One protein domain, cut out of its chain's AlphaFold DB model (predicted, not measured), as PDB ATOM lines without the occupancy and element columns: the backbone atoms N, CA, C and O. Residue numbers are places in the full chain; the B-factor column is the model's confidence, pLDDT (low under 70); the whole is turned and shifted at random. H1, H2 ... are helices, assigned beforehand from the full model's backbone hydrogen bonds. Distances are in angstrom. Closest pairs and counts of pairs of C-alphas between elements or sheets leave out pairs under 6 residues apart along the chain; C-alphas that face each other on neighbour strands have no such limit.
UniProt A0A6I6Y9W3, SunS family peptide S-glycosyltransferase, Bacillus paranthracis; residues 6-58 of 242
ATOM      1  N   ASN A   6     210.911 252.200 186.078       88.88
ATOM      2  CA  ASN A   6     211.456 250.969 185.515       88.88
ATOM      3  C   ASN A   6     210.361 250.110 184.861       88.88
ATOM      4  O   ASN A   6     210.560 249.563 183.774       88.88
ATOM      5  N   ASP A   7     209.180 250.048 185.482       87.81
ATOM      6  CA  ASP A   7     208.015 249.355 184.926       87.81
ATOM      7  C   ASP A   7     207.571 249.994 183.597       87.81
ATOM      8  O   ASP A   7     207.351 249.299 182.599       87.81
ATOM      9  N   LEU A   8     207.524 251.332 183.553       89.38
ATOM     10  CA  LEU A   8     207.174 252.089 182.351       89.38
ATOM     11  C   LEU A   8     208.193 251.871 181.222       89.38
ATOM     12  O   LEU A   8     207.797 251.588 180.090       89.38
ATOM     13  N   VAL A   9     209.493 251.985 181.521       91.94
ATOM     14  CA  VAL A   9     210.579 251.768 180.550       91.94
ATOM     15  C   VAL A   9     210.482 250.364 179.956       91.94
ATOM     16  O   VAL A   9     210.405 250.234 178.736       91.94
ATOM     17  N   THR A  10     210.357 249.334 180.797       91.38
ATOM     18  CA  THR A  10     210.227 247.932 180.361       91.38
ATOM     19  C   THR A  10     209.058 247.744 179.385       91.38
ATOM     20  O   THR A  10     209.170 247.090 178.344       91.38
ATOM     21  N   ARG A  11     207.906 248.350 179.691       91.62
ATOM     22  CA  ARG A  11     206.711 248.286 178.838       91.62
ATOM     23  C   ARG A  11     206.902 249.017 177.506       91.62
ATOM     24  O   ARG A  11     206.424 248.538 176.470       91.62
ATOM     25  N   LEU A  12     207.576 250.167 177.516       93.38
ATOM     26  CA  LEU A  12     207.877 250.952 176.315       93.38
ATOM     27  C   LEU A  12     208.906 250.261 175.419       93.38
ATOM     28  O   LEU A  12     208.713 250.250 174.209       93.38
ATOM     29  N   GLU A  13     209.944 249.636 175.972       94.94
ATOM     30  CA  GLU A  13     210.922 248.862 175.196       94.94
ATOM     31  C   GLU A  13     210.252 247.734 174.405       94.94
ATOM     32  O   GLU A  13     210.584 247.499 173.244       94.94
ATOM     33  N   HIS A  14     209.260 247.070 175.006       93.69
ATOM     34  CA  HIS A  14     208.537 245.985 174.350       93.69
ATOM     35  C   HIS A  14     207.564 246.468 173.262       93.69
ATOM     36  O   HIS A  14     207.461 245.852 172.205       93.69
ATOM     37  N   SER A  15     206.818 247.544 173.526       93.56
ATOM     38  CA  SER A  15     205.674 247.949 172.688       93.56
ATOM     39  C   SER A  15     205.933 249.165 171.793       93.56
ATOM     40  O   SER A  15     205.302 249.299 170.748       93.56
ATOM     41  N   HIS A  16     206.858 250.043 172.184       95.69
ATOM     42  CA  HIS A  16     207.152 251.326 171.543       95.69
ATOM     43  C   HIS A  16     208.666 251.649 171.544       95.69
ATOM     44  O   HIS A  16     209.059 252.746 171.972       95.69
ATOM     45  N   PRO A  17     209.532 250.753 171.026       96.00
ATOM     46  CA  PRO A  17     210.995 250.880 171.117       96.00
ATOM     47  C   PRO A  17     211.573 252.111 170.397       96.00
ATOM     48  O   PRO A  17     212.735 252.464 170.585       96.00
ATOM     49  N   HIS A  18     210.777 252.773 169.555       96.00
ATOM     50  CA  HIS A  18     211.176 253.960 168.797       96.00
ATOM     51  C   HIS A  18     210.444 255.236 169.232       96.00
ATOM     52  O   HIS A  18     210.567 256.265 168.568       96.00
ATOM     53  N   SER A  19     209.675 255.187 170.324       96.56
ATOM     54  CA  SER A  19     208.960 256.365 170.820       96.56
ATOM     55  C   SER A  19     209.917 257.455 171.303       96.56
ATOM     56  O   SER A  19     210.975 257.189 171.880       96.56
ATOM     57  N   SER A  20     209.509 258.711 171.115       96.31
ATOM     58  CA  SER A  20     210.225 259.860 171.680       96.31
ATOM     59  C   SER A  20     210.260 259.819 173.210       96.31
ATOM     60  O   SER A  20     211.270 260.195 173.795       96.31
ATOM     61  N   LEU A  21     209.207 259.296 173.850       95.94
ATOM     62  CA  LEU A  21     209.147 259.110 175.300       95.94
ATOM     63  C   LEU A  21     210.260 258.183 175.797       95.94
ATOM     64  O   LEU A  21     210.992 258.559 176.705       95.94
ATOM     65  N   LEU A  22     210.440 257.012 175.175       95.94
ATOM     66  CA  LEU A  22     211.518 256.092 175.549       95.94
ATOM     67  C   LEU A  22     212.905 256.704 175.302       95.94
ATOM     68  O   LEU A  22     213.797 256.588 176.140       95.94
ATOM     69  N   LYS A  23     213.076 257.408 174.178       95.81
ATOM     70  CA  LYS A  23     214.328 258.102 173.841       95.81
ATOM     71  C   LYS A  23     214.671 259.235 174.816       95.81
ATOM     72  O   LYS A  23     215.839 259.567 174.994       95.81
ATOM     73  N   ASP A  24     213.668 259.891 175.388       96.31
ATOM     74  CA  ASP A  24     213.876 260.953 176.371       96.31
ATOM     75  C   ASP A  24     214.064 260.369 177.774       96.31
ATOM     76  O   ASP A  24     214.915 260.863 178.506       96.31
ATOM     77  N   LEU A  25     213.367 259.276 178.117       95.25
ATOM     78  CA  LEU A  25     213.620 258.504 179.340       95.25
ATOM     79  C   LEU A  25     215.079 258.058 179.423       95.25
ATOM     80  O   LEU A  25     215.685 258.218 180.475       95.25
ATOM     81  N   SER A  26     215.679 257.629 178.306       93.88
ATOM     82  CA  SER A  26     217.095 257.238 178.263       93.88
ATOM     83  C   SER A  26     218.085 258.379 178.548       93.88
ATOM     84  O   SER A  26     219.286 258.130 178.580       93.88
ATOM     85  N   LEU A  27     217.621 259.628 178.696       94.56
ATOM     86  CA  LEU A  27     218.452 260.731 179.185       94.56
ATOM     87  C   LEU A  27     218.638 260.680 180.702       94.56
ATOM     88  O   LEU A  27     219.546 261.332 181.195       94.56
ATOM     89  N   ILE A  28     217.816 259.951 181.454       94.00
ATOM     90  CA  ILE A  28     218.060 259.712 182.878       94.00
ATOM     91  C   ILE A  28     219.187 258.682 182.987       94.00
ATOM     92  O   ILE A  28     219.111 257.584 182.434       94.00
ATOM     93  N   GLN A  29     220.269 259.054 183.665       81.88
ATOM     94  CA  GLN A  29     221.477 258.241 183.709       81.88
ATOM     95  C   GLN A  29     221.316 257.084 184.703       81.88
ATOM     96  O   GLN A  29     220.941 257.294 185.845       81.88
ATOM     97  N   GLY A  30     221.713 255.870 184.327       74.38
ATOM     98  CA  GLY A  30     221.791 254.744 185.260       74.38
ATOM     99  C   GLY A  30     220.420 254.159 185.594       74.38
ATOM    100  O   GLY A  30     219.656 254.713 186.380       74.38
ATOM    101  N   ASN A  31     220.148 252.975 185.045       68.44
ATOM    102  CA  ASN A  31     218.864 252.279 185.185       68.44
ATOM    103  C   ASN A  31     218.441 252.054 186.647       68.44
ATOM    104  O   ASN A  31     217.256 251.934 186.936       68.44
ATOM    105  N   GLU A  32     219.394 252.030 187.580       73.19
ATOM    106  CA  GLU A  32     219.116 251.924 189.012       73.19
ATOM    107  C   GLU A  32     218.279 253.095 189.544       73.19
ATOM    108  O   GLU A  32     217.455 252.881 190.432       73.19
ATOM    109  N   GLN A  33     218.417 254.303 188.977       84.38
ATOM    110  CA  GLN A  33     217.619 255.463 189.388       84.38
ATOM    111  C   GLN A  33     216.124 255.239 189.134       84.38
ATOM    112  O   GLN A  33     215.297 255.658 189.944       84.38
ATOM    113  N   TYR A  34     215.760 254.518 188.067       80.56
ATOM    114  CA  TYR A  34     214.359 254.269 187.717       80.56
ATOM    115  C   TYR A  34     213.569 253.551 188.810       80.56
ATOM    116  O   TYR A  34     212.368 253.777 188.942       80.56
ATOM    117  N   ASN A  35     214.237 252.720 189.612       77.88
ATOM    118  CA  ASN A  35     213.599 251.951 190.680       77.88
ATOM    119  C   ASN A  35     213.125 252.828 191.845       77.88
ATOM    120  O   ASN A  35     212.269 252.410 192.621       77.88
ATOM    121  N   TYR A  36     213.674 254.037 191.971       78.06
ATOM    122  CA  TYR A  36     213.395 254.957 193.073       78.06
ATOM    123  C   TYR A  36     212.603 256.188 192.632       78.06
ATOM    124  O   TYR A  36     212.273 257.038 193.461       78.06
ATOM    125  N   ILE A  37     212.303 256.302 191.338       80.56
ATOM    126  CA  ILE A  37     211.537 257.416 190.792       80.56
ATOM    127  C   ILE A  37     210.099 256.958 190.599       80.56
ATOM    128  O   ILE A  37     209.766 256.183 189.698       80.56
ATOM    129  N   ASN A  38     209.245 257.482 191.468       80.88
ATOM    130  CA  ASN A  38     207.807 257.391 191.313       80.88
ATOM    131  C   ASN A  38     207.343 258.477 190.342       80.88
ATOM    132  O   ASN A  38     207.815 259.613 190.395       80.88
ATOM    133  N   TRP A  39     206.386 258.141 189.486       80.81
ATOM    134  CA  TRP A  39     205.743 259.106 188.604       80.81
ATOM    135  C   TRP A  39     204.228 259.069 188.814       80.81
ATOM    136  O   TRP A  39     203.651 258.041 189.171       80.81
ATOM    137  N   VAL A  40     203.585 260.223 188.638       68.75
ATOM    138  CA  VAL A  40     202.136 260.407 188.861       68.75
ATOM    139  C   VAL A  40     201.453 260.792 187.550       68.75
ATOM    140  O   VAL A  40     200.444 261.493 187.527       68.75
ATOM    141  N   GLY A  41     202.014 260.364 186.420       59.03
ATOM    142  CA  GLY A  41     201.370 260.599 185.135       59.03
ATOM    143  C   GLY A  41     199.999 259.929 185.102       59.03
ATOM    144  O   GLY A  41     199.774 258.952 185.818       59.03
ATOM    145  N   LEU A  42     199.092 260.534 184.320       54.94
ATOM    146  CA  LEU A  42     197.665 260.213 184.167       54.94
ATOM    147  C   LEU A  42     197.302 258.867 184.793       54.94
ATOM    148  O   LEU A  42     197.385 257.816 184.153       54.94
ATOM    149  N   SER A  43     196.937 258.926 186.071       46.34
ATOM    150  CA  SER A  43     196.571 257.801 186.916       46.34
ATOM    151  C   SER A  43     195.326 257.117 186.353       46.34
ATOM    152  O   SER A  43     194.230 257.384 186.828       46.34
ATOM    153  N   ASN A  44     195.488 256.325 185.279       46.72
ATOM    154  CA  ASN A  44     194.587 255.300 184.722       46.72
ATOM    155  C   ASN A  44     194.815 254.955 183.232       46.72
ATOM    156  O   ASN A  44     194.094 254.094 182.723       46.72
ATOM    157  N   SER A  45     195.777 255.530 182.492       51.50
ATOM    158  CA  SER A  45     195.998 255.060 181.111       51.50
ATOM    159  C   SER A  45     196.772 253.735 181.105       51.50
ATOM    160  O   SER A  45     197.986 253.697 180.922       51.50
ATOM    161  N   GLN A  46     196.061 252.608 181.219       60.03
ATOM    162  CA  GLN A  46     196.597 251.295 180.816       60.03
ATOM    163  C   GLN A  46     197.051 251.282 179.337       60.03
ATOM    164  O   GLN A  46     197.747 250.365 178.906       60.03
ATOM    165  N   ASN A  47     196.689 252.310 178.560       83.19
ATOM    166  CA  ASN A  47     197.001 252.455 177.148       83.19
ATOM    167  C   ASN A  47     198.305 253.247 176.913       83.19
ATOM    168  O   ASN A  47     198.314 254.478 176.958       83.19
ATOM    169  N   LEU A  48     199.392 252.530 176.611       88.44
ATOM    170  CA  LEU A  48     200.696 253.114 176.264       88.44
ATOM    171  C   LEU A  48     200.658 253.954 174.980       88.44
ATOM    172  O   LEU A  48     201.403 254.926 174.889       88.44
ATOM    173  N   ASN A  49     199.784 253.628 174.019       91.38
ATOM    174  CA  ASN A  49     199.682 254.385 172.768       91.38
ATOM    175  C   ASN A  49     199.236 255.822 173.051       91.38
ATOM    176  O   ASN A  49     199.789 256.762 172.490       91.38
ATOM    177  N   GLU A  50     198.258 255.985 173.948       90.44
ATOM    178  CA  GLU A  50     197.769 257.303 174.353       90.44
ATOM    179  C   GLU A  50     198.861 258.081 175.087       90.44
ATOM    180  O   GLU A  50     199.106 259.240 174.770       90.44
ATOM    181  N   LEU A  51     199.576 257.437 176.015       90.81
ATOM    182  CA  LEU A  51     200.678 258.070 176.740       90.81
ATOM    183  C   LEU A  51     201.767 258.585 175.783       90.81
ATOM    184  O   LEU A  51     202.185 259.737 175.891       90.81
ATOM    185  N   VAL A  52     202.200 257.753 174.830       94.25
ATOM    186  CA  VAL A  52     203.202 258.126 173.820       94.25
ATOM    187  C   VAL A  52     202.680 259.246 172.922       94.25
ATOM    188  O   VAL A  52     203.389 260.227 172.702       94.25
ATOM    189  N   PHE A  53     201.433 259.151 172.456       94.00
ATOM    190  CA  PHE A  53     200.811 260.180 171.625       94.00
ATOM    191  C   PHE A  53     200.728 261.533 172.347       94.00
ATOM    192  O   PHE A  53     201.101 262.567 171.788       94.00
ATOM    193  N   GLN A  54     200.297 261.538 173.611       93.81
ATOM    194  CA  GLN A  54     200.237 262.751 174.425       93.81
ATOM    195  C   GLN A  54     201.633 263.314 174.694       93.81
ATOM    196  O   GLN A  54     201.826 264.528 174.613       93.81
ATOM    197  N   TYR A  55     202.628 262.455 174.936       95.25
ATOM    198  CA  TYR A  55     204.010 262.899 175.091       95.25
ATOM    199  C   TYR A  55     204.531 263.582 173.826       95.25
ATOM    200  O   TYR A  55     205.132 264.653 173.900       95.25
ATOM    201  N   GLU A  56     204.269 263.025 172.645       95.50
ATOM    202  CA  GLU A  56     204.681 263.626 171.373       95.50
ATOM    203  C   GLU A  56     204.075 265.017 171.162       95.50
ATOM    204  O   GLU A  56     204.756 265.917 170.666       95.50
ATOM    205  N   LYS A  57     202.822 265.214 171.585       96.06
ATOM    206  CA  LYS A  57     202.104 266.493 171.480       96.06
ATOM    207  C   LYS A  57     202.405 267.477 172.608       96.06
ATOM    208  O   LYS A  57     202.132 268.665 172.438       96.06
ATOM    209  N   ALA A  58     202.964 267.021 173.727       96.06
ATOM    210  CA  ALA A  58     203.249 267.887 174.861       96.06
ATOM    211  C   ALA A  58     204.267 268.985 174.483       96.06
ATOM    212  O   ALA A  58     205.281 268.695 173.828       96.06
TER     213      ALA A  58
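What this domain is: This is residues 6 to 58 of the 242 residues of the protein "SunS family peptide S-glycosyltransferase" of Bacillus paranthracis (UniProt A0A6I6Y9W3). H1 and its neighbour H2 make a small helical hairpin, with H4 crossing H2 at one end and short H3 by the start of H1 at the other; residues 37 to 47 run between H3 and H4. The 53 printed residues hold four named helices, H1 to H4 in chain order, all helix in class. The whole is compact, with a radius of gyration of the C-alphas of 10.8 A, spanning 26 by 23 by 21 A.

Where its parts are: Find C-alpha 6 at (211.456, 250.969, 185.515); H1 runs 14.4 A from there to residue 15. H4, residues 48 to 57, runs 14.3 A to C-alpha 57 at (202.104, 266.493, 171.480). H2 is residues 20 to 25, H3 residues 31 to 36.

How they stand to each other: H1 and H2, a hairpin, touch at a shallow tilt of 30 degrees, opposite ways; the closest C-alphas, Leu 12 and Leu 22, are 6.3 A apart. H4 touches H2 about perpendicular, at 84 degrees; look at the closest C-alphas, Leu 21 and Val 52, 6.2 A. H3 only just touches H1, with 3 pairs of C-alphas within 8 A, the closest Asn 6 and Tyr 34, 4.9 A. Each O i to N i+4 pair is within hydrogen-bond range in H1, H2 and H4; H3 has 0 of 2, but 3 of 3 O i to N i+3.

The domain as a whole: The farthest C-alphas, Glu 32 and Lys 57, are 28.4 A apart. The printed part has no cut; the link H3 to H4 is long. Residues 31 and 40 to 46 have pLDDT under 70.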